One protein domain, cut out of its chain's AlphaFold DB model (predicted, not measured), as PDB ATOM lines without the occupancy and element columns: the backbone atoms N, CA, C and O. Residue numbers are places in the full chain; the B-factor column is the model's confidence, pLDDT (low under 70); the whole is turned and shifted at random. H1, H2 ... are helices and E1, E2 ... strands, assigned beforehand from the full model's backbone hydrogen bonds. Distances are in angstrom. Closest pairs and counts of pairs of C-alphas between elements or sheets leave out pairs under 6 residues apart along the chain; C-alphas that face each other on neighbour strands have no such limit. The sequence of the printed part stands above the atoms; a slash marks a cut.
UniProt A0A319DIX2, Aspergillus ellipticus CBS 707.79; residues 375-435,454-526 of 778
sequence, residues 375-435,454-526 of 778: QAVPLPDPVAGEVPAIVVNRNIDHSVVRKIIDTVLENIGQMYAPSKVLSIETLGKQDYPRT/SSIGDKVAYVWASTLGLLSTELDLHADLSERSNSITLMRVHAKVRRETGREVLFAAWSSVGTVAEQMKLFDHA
ATOM      1  N   GLN A 375     217.538 283.081 244.042       59.06
ATOM      2  CA  GLN A 375     218.062 283.269 242.687       59.06
ATOM      3  C   GLN A 375     219.582 283.141 242.661       59.06
ATOM      4  O   GLN A 375     220.283 284.051 243.099       59.06
ATOM      5  N   ALA A 376     220.080 282.036 242.104       64.06
ATOM      6  CA  ALA A 376     221.446 281.965 241.607       64.06
ATOM      7  C   ALA A 376     221.548 282.805 240.323       64.06
ATOM      8  O   ALA A 376     220.815 282.571 239.361       64.06
ATOM      9  N   VAL A 377     222.438 283.793 240.319       62.56
ATOM     10  CA  VAL A 377     222.740 284.658 239.173       62.56
ATOM     11  C   VAL A 377     224.245 284.621 238.889       62.56
ATOM     12  O   VAL A 377     225.032 284.592 239.841       62.56
ATOM     13  N   PRO A 378     224.675 284.617 237.616       54.44
ATOM     14  CA  PRO A 378     226.085 284.762 237.285       54.44
ATOM     15  C   PRO A 378     226.549 286.185 237.609       54.44
ATOM     16  O   PRO A 378     225.891 287.170 237.266       54.44
ATOM     17  N   LEU A 379     227.690 286.294 238.285       56.31
ATOM     18  CA  LEU A 379     228.385 287.548 238.548       56.31
ATOM     19  C   LEU A 379     229.728 287.526 237.799       56.31
ATOM     20  O   LEU A 379     230.515 286.609 238.043       56.31
ATOM     21  N   PRO A 380     230.031 288.506 236.927       48.00
ATOM     22  CA  PRO A 380     231.299 288.536 236.202       48.00
ATOM     23  C   PRO A 380     232.519 288.571 237.135       48.00
ATOM     24  O   PRO A 380     232.606 289.406 238.039       48.00
ATOM     25  N   ASP A 381     233.492 287.695 236.885       53.59
ATOM     26  CA  ASP A 381     234.752 287.599 237.624       53.59
ATOM     27  C   ASP A 381     235.941 287.714 236.647       53.59
ATOM     28  O   ASP A 381     236.025 286.964 235.677       53.59
ATOM     29  N   PRO A 382     236.896 288.633 236.873       43.00
ATOM     30  CA  PRO A 382     237.988 288.899 235.934       43.00
ATOM     31  C   PRO A 382     239.042 287.780 235.847       43.00
ATOM     32  O   PRO A 382     239.961 287.900 235.042       43.00
ATOM     33  N   VAL A 383     238.953 286.745 236.688       46.19
ATOM     34  CA  VAL A 383     239.842 285.571 236.690       46.19
ATOM     35  C   VAL A 383     239.067 284.300 236.331       46.19
ATOM     36  O   VAL A 383     239.591 283.466 235.602       46.19
ATOM     37  N   ALA A 384     237.829 284.152 236.818       43.12
ATOM     38  CA  ALA A 384     236.997 282.959 236.605       43.12
ATOM     39  C   ALA A 384     235.949 283.088 235.475       43.12
ATOM     40  O   ALA A 384     235.239 282.127 235.193       43.12
ATOM     41  N   GLY A 385     235.829 284.251 234.829       48.97
ATOM     42  CA  GLY A 385     234.790 284.538 233.833       48.97
ATOM     43  C   GLY A 385     233.469 284.922 234.498       48.97
ATOM     44  O   GLY A 385     233.116 286.100 234.538       48.97
ATOM     45  N   GLU A 386     232.781 283.945 235.084       51.44
ATOM     46  CA  GLU A 386     231.552 284.135 235.862       51.44
ATOM     47  C   GLU A 386     231.591 283.289 237.138       51.44
ATOM     48  O   GLU A 386     232.147 282.192 237.158       51.44
ATOM     49  N   VAL A 387     230.986 283.787 238.218       56.62
ATOM     50  CA  VAL A 387     230.842 283.054 239.484       56.62
ATOM     51  C   VAL A 387     229.419 283.143 240.026       56.62
ATOM     52  O   VAL A 387     228.766 284.173 239.846       56.62
ATOM     53  N   PRO A 388     228.915 282.103 240.713       63.38
ATOM     54  CA  PRO A 388     227.571 282.132 241.267       63.38
ATOM     55  C   PRO A 388     227.458 283.192 242.368       63.38
ATOM     56  O   PRO A 388     228.270 283.248 243.293       63.38
ATOM     57  N   ALA A 389     226.414 284.009 242.301       72.00
ATOM     58  CA  ALA A 389     225.934 284.837 243.399       72.00
ATOM     59  C   ALA A 389     224.479 284.471 243.702       72.00
ATOM     60  O   ALA A 389     223.714 284.145 242.800       72.00
ATOM     61  N   ILE A 390     224.087 284.522 244.971       72.56
ATOM     62  CA  ILE A 390     222.726 284.230 245.417       72.56
ATOM     63  C   ILE A 390     222.025 285.521 245.841       72.56
ATOM     64  O   ILE A 390     222.564 286.294 246.632       72.56
ATOM     65  N   VAL A 391     220.794 285.720 245.375       69.12
ATOM     66  CA  VAL A 391     219.879 286.766 245.856       69.12
ATOM     67  C   VAL A 391     218.714 286.125 246.613       69.12
ATOM     68  O   VAL A 391     218.167 285.104 246.188       69.12
ATOM     69  N   VAL A 392     218.342 286.722 247.748       69.06
ATOM     70  CA  VAL A 392     217.295 286.241 248.660       69.06
ATOM     71  C   VAL A 392     216.261 287.346 248.914       69.06
ATOM     72  O   VAL A 392     216.609 288.472 249.269       69.06
ATOM     73  N   ASN A 393     214.970 287.022 248.785       61.91
ATOM     74  CA  ASN A 393     213.858 287.982 248.909       61.91
ATOM     75  C   ASN A 393     213.441 288.277 250.365       61.91
ATOM     76  O   ASN A 393     212.278 288.117 250.732       61.91
ATOM     77  N   ARG A 394     214.410 288.595 251.224       62.19
ATOM     78  CA  ARG A 394     214.216 289.058 252.609       62.19
ATOM     79  C   ARG A 394     215.516 289.664 253.125       62.19
ATOM     80  O   ARG A 394     216.582 289.299 252.626       62.19
ATOM     81  N   ASN A 395     215.457 290.470 254.180       68.88
ATOM     82  CA  ASN A 395     216.640 290.701 255.002       68.88
ATOM     83  C   ASN A 395     217.189 289.377 255.546       68.88
ATOM     84  O   ASN A 395     216.472 288.581 256.157       68.88
ATOM     85  N   ILE A 396     218.473 289.156 255.281       67.44
ATOM     86  CA  ILE A 396     219.255 288.019 255.751       67.44
ATOM     87  C   ILE A 396     220.348 288.555 256.668       67.44
ATOM     88  O   ILE A 396     221.002 289.545 256.346       67.44
ATOM     89  N   ASP A 397     220.532 287.906 257.809       73.56
ATOM     90  CA  ASP A 397     221.706 288.116 258.647       73.56
ATOM     91  C   ASP A 397     222.836 287.154 258.237       73.56
ATOM     92  O   ASP A 397     222.678 286.283 257.371       73.56
ATOM     93  N   HIS A 398     223.994 287.301 258.879       68.44
ATOM     94  CA  HIS A 398     225.151 286.456 258.601       68.44
ATOM     95  C   HIS A 398     224.938 284.972 258.936       68.44
ATOM     96  O   HIS A 398     225.556 284.134 258.285       68.44
ATOM     97  N   SER A 399     224.043 284.619 259.865       68.75
ATOM     98  CA  SER A 399     223.743 283.211 260.162       68.75
ATOM     99  C   SER A 399     223.012 282.537 258.997       68.75
ATOM    100  O   SER A 399     223.297 281.388 258.663       68.75
ATOM    101  N   VAL A 400     222.127 283.275 258.314       68.50
ATOM    102  CA  VAL A 400     221.420 282.799 257.119       68.50
ATOM    103  C   VAL A 400     222.361 282.719 255.916       68.50
ATOM    104  O   VAL A 400     222.333 281.719 255.200       68.50
ATOM    105  N   VAL A 401     223.223 283.726 255.713       71.75
ATOM    106  CA  VAL A 401     224.269 283.704 254.669       71.75
ATOM    107  C   VAL A 401     225.174 282.487 254.837       71.75
ATOM    108  O   VAL A 401     225.336 281.707 253.899       71.75
ATOM    109  N   ARG A 402     225.702 282.293 256.050       68.62
ATOM    110  CA  ARG A 402     226.580 281.178 256.391       68.62
ATOM    111  C   ARG A 402     225.888 279.836 256.180       68.62
ATOM    112  O   ARG A 402     226.412 279.006 255.454       68.62
ATOM    113  N   LYS A 403     224.657 279.666 256.676       70.25
ATOM    114  CA  LYS A 403     223.879 278.435 256.466       70.25
ATOM    115  C   LYS A 403     223.665 278.108 254.983       70.25
ATOM    116  O   LYS A 403     223.707 276.937 254.623       70.25
ATOM    117  N   ILE A 404     223.432 279.105 254.124       68.81
ATOM    118  CA  ILE A 404     223.304 278.897 252.670       68.81
ATOM    119  C   ILE A 404     224.627 278.396 252.078       68.81
ATOM    120  O   ILE A 404     224.617 277.455 251.289       68.81
ATOM    121  N   ILE A 405     225.751 278.997 252.470       66.56
ATOM    122  CA  ILE A 405     227.084 278.625 251.980       66.56
ATOM    123  C   ILE A 405     227.476 277.235 252.481       66.56
ATOM    124  O   ILE A 405     227.784 276.383 251.655       66.56
ATOM    125  N   ASP A 406     227.357 276.972 253.783       68.38
ATOM    126  CA  ASP A 406     227.611 275.664 254.397       68.38
ATOM    127  C   ASP A 406     226.756 274.572 253.723       68.38
ATOM    128  O   ASP A 406     227.290 273.556 253.290       68.38
ATOM    129  N   THR A 407     225.458 274.821 253.481       65.00
ATOM    130  CA  THR A 407     224.581 273.875 252.755       65.00
ATOM    131  C   THR A 407     225.100 273.573 251.343       65.00
ATOM    132  O   THR A 407     225.080 272.418 250.916       65.00
ATOM    133  N   VAL A 408     225.570 274.582 250.598       66.94
ATOM    134  CA  VAL A 408     226.135 274.384 249.250       66.94
ATOM    135  C   VAL A 408     227.468 273.635 249.311       66.94
ATOM    136  O   VAL A 408     227.693 272.740 248.500       66.94
ATOM    137  N   LEU A 409     228.330 273.947 250.282       61.66
ATOM    138  CA  LEU A 409     229.606 273.258 250.493       61.66
ATOM    139  C   LEU A 409     229.409 271.779 250.848       61.66
ATOM    140  O   LEU A 409     230.068 270.929 250.256       61.66
ATOM    141  N   GLU A 410     228.478 271.477 251.753       58.88
ATOM    142  CA  GLU A 410     228.168 270.119 252.218       58.88
ATOM    143  C   GLU A 410     227.498 269.249 251.143       58.88
ATOM    144  O   GLU A 410     227.789 268.057 251.057       58.88
ATOM    145  N   ASN A 411     226.597 269.818 250.330       51.38
ATOM    146  CA  ASN A 411     225.730 269.037 249.431       51.38
ATOM    147  C   ASN A 411     226.120 269.111 247.944       51.38
ATOM    148  O   ASN A 411     225.671 268.277 247.162       51.38
ATOM    149  N   ILE A 412     226.905 270.115 247.532       62.81
ATOM    150  CA  ILE A 412     227.234 270.386 246.116       62.81
ATOM    151  C   ILE A 412     228.750 270.582 245.913       62.81
ATOM    152  O   ILE A 412     229.294 270.214 244.874       62.81
ATOM    153  N   GLY A 413     229.453 271.108 246.920       51.12
ATOM    154  CA  GLY A 413     230.911 271.209 246.965       51.12
ATOM    155  C   GLY A 413     231.475 272.597 246.639       51.12
ATOM    156  O   GLY A 413     230.811 273.474 246.084       51.12
ATOM    157  N   GLN A 414     232.758 272.784 246.972       58.72
ATOM    158  CA  GLN A 414     233.472 274.073 246.964       58.72
ATOM    159  C   GLN A 414     233.400 274.855 245.640       58.72
ATOM    160  O   GLN A 414     233.422 276.085 245.661       58.72
ATOM    161  N   MET A 415     233.304 274.169 244.496       48.94
ATOM    162  CA  MET A 415     233.224 274.796 243.168       48.94
ATOM    163  C   MET A 415     231.932 275.605 242.966       48.94
ATOM    164  O   MET A 415     231.936 276.591 242.235       48.94
ATOM    165  N   TYR A 416     230.845 275.217 243.638       60.06
ATOM    166  CA  TYR A 416     229.521 275.827 243.494       60.06
ATOM    167  C   TYR A 416     229.210 276.856 244.592       60.06
ATOM    168  O   TYR A 416     228.146 277.476 244.572       60.06
ATOM    169  N   ALA A 417     230.136 277.059 245.536       67.69
ATOM    170  CA  ALA A 417     229.986 278.002 246.637       67.69
ATOM    171  C   ALA A 417     229.742 279.435 246.113       67.69
ATOM    172  O   ALA A 417     230.548 279.955 245.332       67.69
ATOM    173  N   PRO A 418     228.650 280.105 246.526       70.38
ATOM    174  CA  PRO A 418     228.303 281.414 245.993       70.38
ATOM    175  C   PRO A 418     229.288 282.482 246.489       70.38
ATOM    176  O   PRO A 418     229.477 282.670 247.687       70.38
ATOM    177  N   SER A 419     229.878 283.243 245.564       65.88
ATOM    178  CA  SER A 419     230.840 284.319 245.869       65.88
ATOM    179  C   SER A 419     230.197 285.553 246.529       65.88
ATOM    180  O   SER A 419     230.906 286.429 247.025       65.88
ATOM    181  N   LYS A 420     228.859 285.648 246.515       74.38
ATOM    182  CA  LYS A 420     228.045 286.594 247.297       74.38
ATOM    183  C   LYS A 420     226.695 285.949 247.627       74.38
ATOM    184  O   LYS A 420     226.123 285.275 246.775       74.38
ATOM    185  N   VAL A 421     226.150 286.240 248.806       73.31
ATOM    186  CA  VAL A 421     224.739 286.008 249.160       73.31
ATOM    187  C   VAL A 421     224.166 287.359 249.589       73.31
ATOM    188  O   VAL A 421     224.737 288.009 250.463       73.31
ATOM    189  N   LEU A 422     223.099 287.826 248.942       74.62
ATOM    190  CA  LEU A 422     222.588 289.197 249.061       74.62
ATOM    191  C   LEU A 422     221.098 289.207 249.409       74.62
ATOM    192  O   LEU A 422     220.329 288.431 248.839       74.62
ATOM    193  N   SER A 423     220.664 290.131 250.274       75.06
ATOM    194  CA  SER A 423     219.239 290.473 250.345       75.06
ATOM    195  C   SER A 423     218.838 291.309 249.131       75.06
ATOM    196  O   SER A 423     219.632 292.097 248.610       75.06
ATOM    197  N   ILE A 424     217.579 291.185 248.715       68.19
ATOM    198  CA  ILE A 424     216.972 292.063 247.707       68.19
ATOM    199  C   ILE A 424     217.087 293.550 248.094       68.19
ATOM    200  O   ILE A 424     217.375 294.401 247.252       68.19
ATOM    201  N   GLU A 425     216.975 293.842 249.393       68.50
ATOM    202  CA  GLU A 425     217.048 295.191 249.959       68.50
ATOM    203  C   GLU A 425     218.442 295.814 249.779       68.50
ATOM    204  O   GLU A 425     218.551 297.008 249.501       68.50
ATOM    205  N   THR A 426     219.505 294.998 249.804       67.44
ATOM    206  CA  THR A 426     220.883 295.436 249.498       67.44
ATOM    207  C   THR A 426     221.035 295.895 248.040       67.44
ATOM    208  O   THR A 426     221.940 296.662 247.724       67.44
ATOM    209  N   LEU A 427     220.135 295.480 247.140       63.31
ATOM    210  CA  LEU A 427     220.078 295.937 245.744       63.31
ATOM    211  C   LEU A 427     219.202 297.193 245.560       63.31
ATOM    212  O   LEU A 427     218.905 297.568 244.425       63.31
ATOM    213  N   GLY A 428     218.746 297.822 246.652       61.19
ATOM    214  CA  GLY A 428     217.860 298.988 246.618       61.19
ATOM    215  C   GLY A 428     216.424 298.669 246.187       61.19
ATOM    216  O   GLY A 428     215.722 299.559 245.709       61.19
ATOM    217  N   LYS A 429     215.985 297.409 246.309       58.22
ATOM    218  CA  LYS A 429     214.664 296.934 245.869       58.22
ATOM    219  C   LYS A 429     213.933 296.258 247.035       58.22
ATOM    220  O   LYS A 429     214.526 295.463 247.751       58.22
ATOM    221  N   GLN A 430     212.649 296.569 247.229       55.12
ATOM    222  CA  GLN A 430     211.830 295.985 248.310       55.12
ATOM    223  C   GLN A 430     211.315 294.569 248.000       55.12
ATOM    224  O   GLN A 430     210.914 293.842 248.900       55.12
ATOM    225  N   ASP A 431     211.305 294.193 246.726       53.88
ATOM    226  CA  ASP A 431     210.883 292.893 246.211       53.88
ATOM    227  C   ASP A 431     211.650 292.660 244.902       53.88
ATOM    228  O   ASP A 431     212.238 293.597 244.338       53.88
ATOM    229  N   TYR A 432     211.659 291.432 244.392       54.69
ATOM    230  CA  TYR A 432     212.240 291.186 243.081       54.69
ATOM    231  C   TYR A 432     211.549 292.053 242.011       54.69
ATOM    232  O   TYR A 432     210.316 292.127 241.983       54.69
ATOM    233  N   PRO A 433     212.299 292.666 241.075       49.66
ATOM    234  CA  PRO A 433     211.687 293.320 239.926       49.66
ATOM    235  C   PRO A 433     210.933 292.261 239.111       49.66
ATOM    236  O   PRO A 433     211.465 291.181 238.851       49.66
ATOM    237  N   ARG A 434     209.687 292.545 238.723       48.50
ATOM    238  CA  ARG A 434     208.817 291.597 238.011       48.50
ATOM    239  C   ARG A 434     208.481 292.088 236.608       48.50
ATOM    240  O   ARG A 434     208.276 293.279 236.388       48.50
ATOM    241  N   THR A 435     208.371 291.153 235.671       41.22
ATOM    242  CA  THR A 435     207.661 291.349 234.404       41.22
ATOM    243  C   THR A 435     206.159 291.520 234.660       41.22
ATOM    244  O   THR A 435     205.642 291.155 235.719       41.22
ATOM    245  N   SER A 454     238.312 301.956 256.703       59.53
ATOM    246  CA  SER A 454     238.942 300.733 257.202       59.53
ATOM    247  C   SER A 454     240.434 300.688 256.848       59.53
ATOM    248  O   SER A 454     240.870 301.265 255.843       59.53
ATOM    249  N   SER A 455     241.238 300.035 257.691       80.31
ATOM    250  CA  SER A 455     242.676 299.882 257.456       80.31
ATOM    251  C   SER A 455     242.958 298.959 256.263       80.31
ATOM    252  O   SER A 455     242.081 298.254 255.757       80.31
ATOM    253  N   ILE A 456     244.206 298.950 255.790       81.00
ATOM    254  CA  ILE A 456     244.618 298.060 254.698       81.00
ATOM    255  C   ILE A 456     244.441 296.588 255.112       81.00
ATOM    256  O   ILE A 456     243.887 295.808 254.335       81.00
ATOM    257  N   GLY A 457     244.807 296.236 256.349       81.81
ATOM    258  CA  GLY A 457     244.551 294.915 256.923       81.81
ATOM    259  C   GLY A 457     243.061 294.552 256.967       81.81
ATOM    260  O   GLY A 457     242.693 293.460 256.538       81.81
ATOM    261  N   ASP A 458     242.188 295.475 257.384       81.75
ATOM    262  CA  ASP A 458     240.735 295.232 257.417       81.75
ATOM    263  C   ASP A 458     240.171 294.935 256.021       81.75
ATOM    264  O   ASP A 458     239.294 294.087 255.871       81.75
ATOM    265  N   LYS A 459     240.692 295.593 254.974       83.56
ATOM    266  CA  LYS A 459     240.316 295.298 253.583       83.56
ATOM    267  C   LYS A 459     240.766 293.905 253.145       83.56
ATOM    268  O   LYS A 459     240.003 293.211 252.478       83.56
ATOM    269  N   VAL A 460     241.974 293.482 253.520       86.75
ATOM    270  CA  VAL A 460     242.491 292.129 253.232       86.75
ATOM    271  C   VAL A 460     241.610 291.073 253.914       86.75
ATOM    272  O   VAL A 460     241.132 290.151 253.250       86.75
ATOM    273  N   ALA A 461     241.317 291.254 255.206       84.88
ATOM    274  CA  ALA A 461     240.440 290.375 255.978       84.88
ATOM    275  C   ALA A 461     238.996 290.366 255.441       84.88
ATOM    276  O   ALA A 461     238.389 289.305 255.318       84.88
ATOM    277  N   TYR A 462     238.450 291.521 255.049       81.94
ATOM    278  CA  TYR A 462     237.124 291.623 254.431       81.94
ATOM    279  C   TYR A 462     237.035 290.859 253.105       81.94
ATOM    280  O   TYR A 462     236.059 290.144 252.878       81.94
ATOM    281  N   VAL A 463     238.047 290.962 252.235       81.19
ATOM    282  CA  VAL A 463     238.044 290.231 250.959       81.19
ATOM    283  C   VAL A 463     238.127 288.721 251.189       81.19
ATOM    284  O   VAL A 463     237.385 287.992 250.534       81.19
ATOM    285  N   TRP A 464     238.957 288.250 252.127       82.81
ATOM    286  CA  TRP A 464     239.011 286.831 252.500       82.81
ATOM    287  C   TRP A 464     237.692 286.326 253.082       82.81
ATOM    288  O   TRP A 464     237.152 285.337 252.592       82.81
ATOM    289  N   ALA A 465     237.136 287.033 254.068       75.75
ATOM    290  CA  ALA A 465     235.861 286.689 254.688       75.75
ATOM    291  C   ALA A 465     234.732 286.635 253.641       75.75
ATOM    292  O   ALA A 465     234.016 285.641 253.554       75.75
ATOM    293  N   SER A 466     234.660 287.632 252.748       69.06
ATOM    294  CA  SER A 466     233.724 287.664 251.614       69.06
ATOM    295  C   SER A 466     233.901 286.503 250.633       69.06
ATOM    296  O   SER A 466     232.907 286.084 250.051       69.06
ATOM    297  N   THR A 467     235.125 286.025 250.392       69.56
ATOM    298  CA  THR A 467     235.381 284.921 249.449       69.56
ATOM    299  C   THR A 467     235.127 283.547 250.081       69.56
ATOM    300  O   THR A 467     234.788 282.612 249.362       69.56
ATOM    301  N   LEU A 468     235.252 283.427 251.407       69.88
ATOM    302  CA  LEU A 468     234.985 282.198 252.169       69.88
ATOM    303  C   LEU A 468     233.567 282.129 252.769       69.88
ATOM    304  O   LEU A 468     233.210 281.112 253.351       69.88
ATOM    305  N   GLY A 469     232.759 283.189 252.651       58.44
ATOM    306  CA  GLY A 469     231.387 283.223 253.174       58.44
ATOM    307  C   GLY A 469     231.238 283.572 254.659       58.44
ATOM    308  O   GLY A 469     230.166 283.371 255.226       58.44
ATOM    309  N   LEU A 470     232.292 284.092 255.289       68.00
ATOM    310  CA  LEU A 470     232.378 284.356 256.729       68.00
ATOM    311  C   LEU A 470     232.155 285.841 257.066       68.00
ATOM    312  O   LEU A 470     232.342 286.723 256.225       68.00
ATOM    313  N   LEU A 471     231.834 286.150 258.327       64.62
ATOM    314  CA  LEU A 471     232.092 287.479 258.895       64.62
ATOM    315  C   LEU A 471     233.599 287.750 258.991       64.62
ATOM    316  O   LEU A 471     234.385 286.859 259.307       64.62
ATOM    317  N   SER A 472     234.004 289.018 258.888       67.12
ATOM    318  CA  SER A 472     235.380 289.433 259.223       67.12
ATOM    319  C   SER A 472     235.762 289.156 260.686       67.12
ATOM    320  O   SER A 472     236.944 289.075 260.988       67.12
ATOM    321  N   THR A 473     234.783 288.979 261.582       69.88
ATOM    322  CA  THR A 473     234.979 288.554 262.981       69.88
ATOM    323  C   THR A 473     234.984 287.032 263.179       69.88
ATOM    324  O   THR A 473     235.351 286.572 264.253       69.88
ATOM    325  N   GLU A 474     234.547 286.255 262.183       69.81
ATOM    326  CA  GLU A 474     234.600 284.780 262.179       69.81
ATOM    327  C   GLU A 474     235.814 284.245 261.405       69.81
ATOM    328  O   GLU A 474     236.161 283.070 261.526       69.81
ATOM    329  N   LEU A 475     236.450 285.092 260.590       78.50
ATOM    330  CA  LEU A 475     237.664 284.755 259.867       78.50
ATOM    331  C   LEU A 475     238.829 284.596 260.849       78.50
ATOM    332  O   LEU A 475     239.373 285.573 261.360       78.50
ATOM    333  N   ASP A 476     239.247 283.351 261.060       82.62
ATOM    334  CA  ASP A 476     240.503 283.051 261.737       82.62
ATOM    335  C   ASP A 476     241.680 283.532 260.877       82.62
ATOM    336  O   ASP A 476     242.011 282.935 259.850       82.62
ATOM    337  N   LEU A 477     242.296 284.639 261.297       87.31
ATOM    338  CA  LEU A 477     243.415 285.259 260.592       87.31
ATOM    339  C   LEU A 477     244.712 284.438 260.681       87.31
ATOM    340  O   LEU A 477     245.650 284.728 259.938       87.31
ATOM    341  N   HIS A 478     244.778 283.450 261.579       88.19
ATOM    342  CA  HIS A 478     245.956 282.625 261.851       88.19
ATOM    343  C   HIS A 478     245.820 281.179 261.360       88.19
ATOM    344  O   HIS A 478     246.784 280.421 261.463       88.19
ATOM    345  N   ALA A 479     244.664 280.803 260.812       83.75
ATOM    346  CA  ALA A 479     244.481 279.511 260.168       83.75
ATOM    347  C   ALA A 479     245.361 279.360 258.919       83.75
ATOM    348  O   ALA A 479     245.587 280.328 258.184       83.75
ATOM    349  N   ASP A 480     245.800 278.127 258.665       81.00
ATOM    350  CA  ASP A 480     246.558 277.773 257.470       81.00
ATOM    351  C   ASP A 480     245.671 277.898 256.218       81.00
ATOM    352  O   ASP A 480     244.576 277.332 256.123       81.00
ATOM    353  N   LEU A 481     246.138 278.680 255.248       79.81
ATOM    354  CA  LEU A 481     245.448 278.923 253.988       79.81
ATOM    355  C   LEU A 481     245.447 277.706 253.059       79.81
ATOM    356  O   LEU A 481     244.566 277.627 252.199       79.81
ATOM    357  N   SER A 482     246.372 276.757 253.224       71.31
ATOM    358  CA  SER A 482     246.411 275.518 252.433       71.31
ATOM    359  C   SER A 482     245.224 274.593 252.727       71.31
ATOM    360  O   SER A 482     244.735 273.919 251.825       71.31
ATOM    361  N   GLU A 483     244.681 274.638 253.947       64.88
ATOM    362  CA  GLU A 483     243.476 273.896 254.342       64.88
ATOM    363  C   GLU A 483     242.173 274.559 253.853       64.88
ATOM    364  O   GLU A 483     241.104 273.951 253.904       64.88
ATOM    365  N   ARG A 484     242.233 275.828 253.416       62.09
ATOM    366  CA  ARG A 484     241.049 276.684 253.183       62.09
ATOM    367  C   ARG A 484     240.988 277.329 251.800       62.09
ATOM    368  O   ARG A 484     240.032 278.042 251.496       62.09
ATOM    369  N   SER A 485     241.995 277.127 250.957       68.56
ATOM    370  CA  SER A 485     242.062 277.734 249.629       68.56
ATOM    371  C   SER A 485     242.902 276.912 248.656       68.56
ATOM    372  O   SER A 485     243.858 276.247 249.038       68.56
ATOM    373  N   ASN A 486     242.554 276.987 247.371       67.69
ATOM    374  CA  ASN A 486     243.393 276.495 246.281       67.69
ATOM    375  C   ASN A 486     244.086 277.672 245.567       67.69
ATOM    376  O   ASN A 486     243.805 278.843 245.844       67.69
ATOM    377  N   SER A 487     244.976 277.366 244.620       57.81
ATOM    378  CA  SER A 487     245.720 278.362 243.836       57.81
ATOM    379  C   SER A 487     244.816 279.390 243.139       57.81
ATOM    380  O   SER A 487     245.119 280.583 243.163       57.81
ATOM    381  N   ILE A 488     243.671 278.969 242.593       55.84
ATOM    382  CA  ILE A 488     242.705 279.853 241.920       55.84
ATOM    383  C   ILE A 488     242.042 280.804 242.926       55.84
ATOM    384  O   ILE A 488     241.956 282.006 242.671       55.84
ATOM    385  N   THR A 489     241.619 280.308 244.093       67.62
ATOM    386  CA  THR A 489     241.085 281.141 245.183       67.62
ATOM    387  C   THR A 489     242.127 282.158 245.652       67.62
ATOM    388  O   THR A 489     241.808 283.343 245.757       67.62
ATOM    389  N   LEU A 490     243.384 281.740 245.842       73.75
ATOM    390  CA  LEU A 490     244.493 282.632 246.200       73.75
ATOM    391  C   LEU A 490     244.720 283.730 245.152       73.75
ATOM    392  O   LEU A 490     244.864 284.896 245.526       73.75
ATOM    393  N   MET A 491     244.705 283.398 243.856       68.25
ATOM    394  CA  MET A 491     244.839 284.369 242.759       68.25
ATOM    395  C   MET A 491     243.655 285.348 242.698       68.25
ATOM    396  O   MET A 491     243.859 286.555 242.552       68.25
ATOM    397  N   ARG A 492     242.418 284.857 242.865       69.50
ATOM    398  CA  ARG A 492     241.196 285.682 242.895       69.50
ATOM    399  C   ARG A 492     241.202 286.665 244.064       69.50
ATOM    400  O   ARG A 492     240.957 287.857 243.864       69.50
ATOM    401  N   VAL A 493     241.522 286.189 245.270       77.50
ATOM    402  CA  VAL A 493     241.646 287.044 246.460       77.50
ATOM    403  C   VAL A 493     242.761 288.066 246.257       77.50
ATOM    404  O   VAL A 493     242.505 289.253 246.436       77.50
ATOM    405  N   HIS A 494     243.951 287.659 245.808       82.06
ATOM    406  CA  HIS A 494     245.076 288.569 245.551       82.06
ATOM    407  C   HIS A 494     244.712 289.702 244.583       82.06
ATOM    408  O   HIS A 494     244.913 290.880 244.893       82.06
ATOM    409  N   ALA A 495     244.100 289.372 243.440       70.81
ATOM    410  CA  ALA A 495     243.679 290.349 242.439       70.81
ATOM    411  C   ALA A 495     242.608 291.325 242.968       70.81
ATOM    412  O   ALA A 495     242.629 292.516 242.633       70.81
ATOM    413  N   LYS A 496     241.685 290.844 243.812       74.75
ATOM    414  CA  LYS A 496     240.653 291.663 244.469       74.75
ATOM    415  C   LYS A 496     241.264 292.545 245.569       74.75
ATOM    416  O   LYS A 496     241.041 293.750 245.556       74.75
ATOM    417  N   VAL A 497     242.130 292.011 246.432       82.81
ATOM    418  CA  VAL A 497     242.845 292.776 247.472       82.81
ATOM    419  C   VAL A 497     243.700 293.889 246.861       82.81
ATOM    420  O   VAL A 497     243.594 295.032 247.306       82.81
ATOM    421  N   ARG A 498     244.486 293.624 245.804       81.38
ATOM    422  CA  ARG A 498     245.250 294.672 245.092       81.38
ATOM    423  C   ARG A 498     244.350 295.809 244.598       81.38
ATOM    424  O   ARG A 498     244.705 296.979 244.725       81.38
ATOM    425  N   ARG A 499     243.167 295.477 244.070       75.00
ATOM    426  CA  ARG A 499     242.176 296.440 243.563       75.00
ATOM    427  C   ARG A 499     241.562 297.300 244.673       75.00
ATOM    428  O   ARG A 499     241.499 298.513 244.510       75.00
ATOM    429  N   GLU A 500     241.164 296.686 245.787       75.69
ATOM    430  CA  GLU A 500     240.502 297.361 246.921       75.69
ATOM    431  C   GLU A 500     241.463 298.185 247.797       75.69
ATOM    432  O   GLU A 500     241.088 299.207 248.384       75.69
ATOM    433  N   THR A 501     242.719 297.746 247.905       79.12
ATOM    434  CA  THR A 501     243.769 298.444 248.667       79.12
ATOM    435  C   THR A 501     244.504 299.497 247.839       79.12
ATOM    436  O   THR A 501     245.051 300.438 248.413       79.12
ATOM    437  N   GLY A 502     244.535 299.355 246.508       79.81
ATOM    438  CA  GLY A 502     245.356 300.182 245.619       79.81
ATOM    439  C   GLY A 502     246.862 299.930 245.766       79.81
ATOM    440  O   GLY A 502     247.663 300.781 245.385       79.81
ATOM    441  N   ARG A 503     247.257 298.793 246.352       82.50
ATOM    442  CA  ARG A 503     248.643 298.447 246.701       82.50
ATOM    443  C   ARG A 503     249.178 297.313 245.832       82.50
ATOM    444  O   ARG A 503     248.421 296.471 245.346       82.50
ATOM    445  N   GLU A 504     250.492 297.283 245.655       81.75
ATOM    446  CA  GLU A 504     251.185 296.269 244.864       81.75
ATOM    447  C   GLU A 504     251.986 295.308 245.746       81.75
ATOM    448  O   GLU A 504     253.027 295.657 246.293       81.75
ATOM    449  N   VAL A 505     251.498 294.071 245.841       81.81
ATOM    450  CA  VAL A 505     252.220 292.923 246.401       81.81
ATOM    451  C   VAL A 505     252.343 291.881 245.294       81.81
ATOM    452  O   VAL A 505     251.358 291.590 244.611       81.81
ATOM    453  N   LEU A 506     253.537 291.322 245.094       80.25
ATOM    454  CA  LEU A 506     253.766 290.258 244.111       80.25
ATOM    455  C   LEU A 506     253.055 288.970 244.536       80.25
ATOM    456  O   LEU A 506     253.036 288.640 245.721       80.25
ATOM    457  N   PHE A 507     252.502 288.219 243.577       78.19
ATOM    458  CA  PHE A 507     251.775 286.986 243.896       78.19
ATOM    459  C   PHE A 507     252.668 285.957 244.604       78.19
ATOM    460  O   PHE A 507     252.233 285.377 245.585       78.19
ATOM    461  N   ALA A 508     253.938 285.826 244.200       73.00
ATOM    462  CA  ALA A 508     254.895 284.920 244.843       73.00
ATOM    463  C   ALA A 508     255.083 285.200 246.349       73.00
ATOM    464  O   ALA A 508     255.102 284.265 247.144       73.00
ATOM    465  N   ALA A 509     255.161 286.478 246.748       80.12
ATOM    466  CA  ALA A 509     255.267 286.877 248.155       80.12
ATOM    467  C   ALA A 509     253.946 286.670 248.922       80.12
ATOM    468  O   ALA A 509     253.951 286.357 250.107       80.12
ATOM    469  N   TRP A 510     252.810 286.831 248.238       83.81
ATOM    470  CA  TRP A 510     251.476 286.563 248.780       83.81
ATOM    471  C   TRP A 510     251.202 285.065 248.985       83.81
ATOM    472  O   TRP A 510     250.552 284.695 249.960       83.81
ATOM    473  N   SER A 511     251.695 284.206 248.089       80.44
ATOM    474  CA  SER A 511     251.554 282.749 248.170       80.44
ATOM    475  C   SER A 511     252.591 282.080 249.076       80.44
ATOM    476  O   SER A 511     252.407 280.926 249.439       80.44
ATOM    477  N   SER A 512     253.685 282.766 249.429       82.31
ATOM    478  CA  SER A 512     254.726 282.233 250.325       82.31
ATOM    479  C   SER A 512     254.416 282.397 251.818       82.31
ATOM    480  O   SER A 512     255.224 281.989 252.647       82.31
ATOM    481  N   VAL A 513     253.299 283.038 252.170       87.94
ATOM    482  CA  VAL A 513     252.846 283.223 253.556       87.94
ATOM    483  C   VAL A 513     251.616 282.358 253.828       87.94
ATOM    484  O   VAL A 513     250.723 282.264 252.986       87.94
ATOM    485  N   GLY A 514     251.585 281.711 254.993       83.56
ATOM    486  CA  GLY A 514     250.610 280.661 255.302       83.56
ATOM    487  C   GLY A 514     249.274 281.177 255.829       83.56
ATOM    488  O   GLY A 514     248.308 280.423 255.844       83.56
ATOM    489  N   THR A 515     249.197 282.439 256.261       90.25
ATOM    490  CA  THR A 515     248.039 282.970 257.000       90.25
ATOM    491  C   THR A 515     247.554 284.329 256.484       90.25
ATOM    492  O   THR A 515     248.323 285.132 255.941       90.25
ATOM    493  N   VAL A 516     246.274 284.647 256.715       88.31
ATOM    494  CA  VAL A 516     245.704 285.966 256.369       88.31
ATOM    495  C   VAL A 516     246.407 287.092 257.138       88.31
ATOM    496  O   VAL A 516     246.671 288.153 256.575       88.31
ATOM    497  N   ALA A 517     246.774 286.865 258.404       88.62
ATOM    498  CA  ALA A 517     247.488 287.833 259.236       88.62
ATOM    499  C   ALA A 517     248.869 288.214 258.674       88.62
ATOM    500  O   ALA A 517     249.320 289.349 258.839       88.62
ATOM    501  N   GLU A 518     249.564 287.288 258.016       89.00
ATOM    502  CA  GLU A 518     250.829 287.572 257.333       89.00
ATOM    503  C   GLU A 518     250.595 288.299 256.008       89.00
ATOM    504  O   GLU A 518     251.286 289.274 255.708       89.00
ATOM    505  N   GLN A 519     249.560 287.905 255.263       90.62
ATOM    506  CA  GLN A 519     249.135 288.593 254.045       90.62
ATOM    507  C   GLN A 519     248.726 290.055 254.291       90.62
ATOM    508  O   GLN A 519     249.047 290.921 253.477       90.62
ATOM    509  N   MET A 520     248.096 290.363 255.429       90.25
ATOM    510  CA  MET A 520     247.816 291.740 255.861       90.25
ATOM    511  C   MET A 520     249.111 292.562 255.994       90.25
ATOM    512  O   MET A 520     249.221 293.637 255.401       90.25
ATOM    513  N   LYS A 521     250.133 292.018 256.673       88.38
ATOM    514  CA  LYS A 521     251.427 292.697 256.903       88.38
ATOM    515  C   LYS A 521     252.190 293.008 255.613       88.38
ATOM    516  O   LYS A 521     252.869 294.036 255.546       88.38
ATOM    517  N   LEU A 522     252.078 292.149 254.591       87.31
ATOM    518  CA  LEU A 522     252.650 292.406 253.259       87.31
ATOM    519  C   LEU A 522     252.061 293.674 252.631       87.31
ATOM    520  O   LEU A 522     252.770 294.429 251.969       87.31
ATOM    521  N   PHE A 523     250.766 293.913 252.844       83.25
ATOM    522  CA  PHE A 523     250.037 295.033 252.263       83.25
ATOM    523  C   PHE A 523     250.207 296.353 253.039       83.25
ATOM    524  O   PHE A 523     250.156 297.415 252.413       83.25
ATOM    525  N   ASP A 524     250.481 296.312 254.348       81.62
ATOM    526  CA  ASP A 524     250.724 297.509 255.177       81.62
ATOM    527  C   ASP A 524     251.916 298.355 254.687       81.62
ATOM    528  O   ASP A 524     251.884 299.585 254.752       81.62
ATOM    529  N   HIS A 525     252.954 297.701 254.153       76.12
ATOM    530  CA  HIS A 525     254.201 298.335 253.700       76.12
ATOM    531  C   HIS A 525     254.347 298.378 252.169       76.12
ATOM    532  O   HIS A 525     255.356 298.860 251.650       76.12
ATOM    533  N   ALA A 526     253.353 297.881 251.431       81.88
ATOM    534  CA  ALA A 526     253.406 297.773 249.977       81.88
ATOM    535  C   ALA A 526     253.396 299.150 249.278       81.88
ATOM    536  O   ALA A 526     252.707 300.074 249.730       81.88
TER     537      ALA A 526
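Overview. This is residues 375 to 435 and 454 to 526 of the 778 residues of a protein of Aspergillus ellipticus CBS 707.79 (UniProt A0A319DIX2). Two lobes stand end to end: a small three-stranded sheet with H1 over one face and no named helix over the other, and a cluster of four helices, H2, H3, H4 and H5. H2 is the helix of the cluster nearest the sheet, while residues 424 to 435 make a tail at the sheet's end. The printed part has 134 residues, with five named helices and three named strands in the order E1 E2 H1 E3 H2 H3 H4 H5. The sheet is mixed, in the order E1 E2 E3, and the class is mixed, helices and strands. The whole is compact, with a radius of gyration of the C-alphas of 15.6 A, yet elongated, spanning 49 by 31 by 29 A.

Along the chain. E1, residues 375 to 381, begins at C-alpha 375 (218.062, 283.269, 242.687) and is 18.0 A long. E2, residues 385 to 392, is 23.0 A long, and E3, residues 420 to 423, 10.1 A. H1, residues 398 to 411, is 19.7 A long. H2, residues 456 to 468, measures 18.7 A; H3, residues 487 to 501, starts at (245.720, 278.362, 243.836) and measures 20.7 A. H4, residues 507 to 511, is 6.0 A long; H5, residues 516 to 524, is 12.6 A long and ends at (250.724, 297.509, 255.177).

Arrangement. E1 and E2 form an antiparallel hairpin, with N 377 and O 389 within hydrogen-bond range at 2.8 A. E2 and E3 are parallel, with N 390 and O 420 at 2.8 A. E2, H1 and E3 are a strand-helix-strand unit, two parallel neighbour strands with a helix between, its crossover right-handed. H1 is on the sheet, giving two layers, a sheet with its helix on one face; it runs slantwise to the strands, at 46 degrees to E3 on the local plane. The closest C-alphas of E3 and H2, those of Lys 420 and Ser 466, are 7.2 A apart. H2 and H3, a helical hairpin, touch at Val 460 and Val 497, C-alphas 5.8 A apart, with a steep tilt of 39 degrees, opposite ways. H2 touches H5, closest at the C-alphas of Gly 457 and Met 520, 4.7 A. H4 touches H3 through residues 490 to 494 of H3 alone, closest at the C-alphas of His 494 and Phe 507, 7.1 A. Every O i to N i+4 pair is within hydrogen-bond range in H1, H2, H3 and H4; in H5, 3 of 5 are.

Size, cuts and confidence. The C-alphas farthest apart, of Thr 435 and His 525, are 50.9 A apart. Residues 436 to 453 are not printed, and C-alphas 435 and 454 are 39.8 A apart across this cut. The link from H2 to H3 is long, with 18 residues. The mean pLDDT of the printed part is 70.4, and 70 residues are under 70, among them 375 to 388 and 424 to 435.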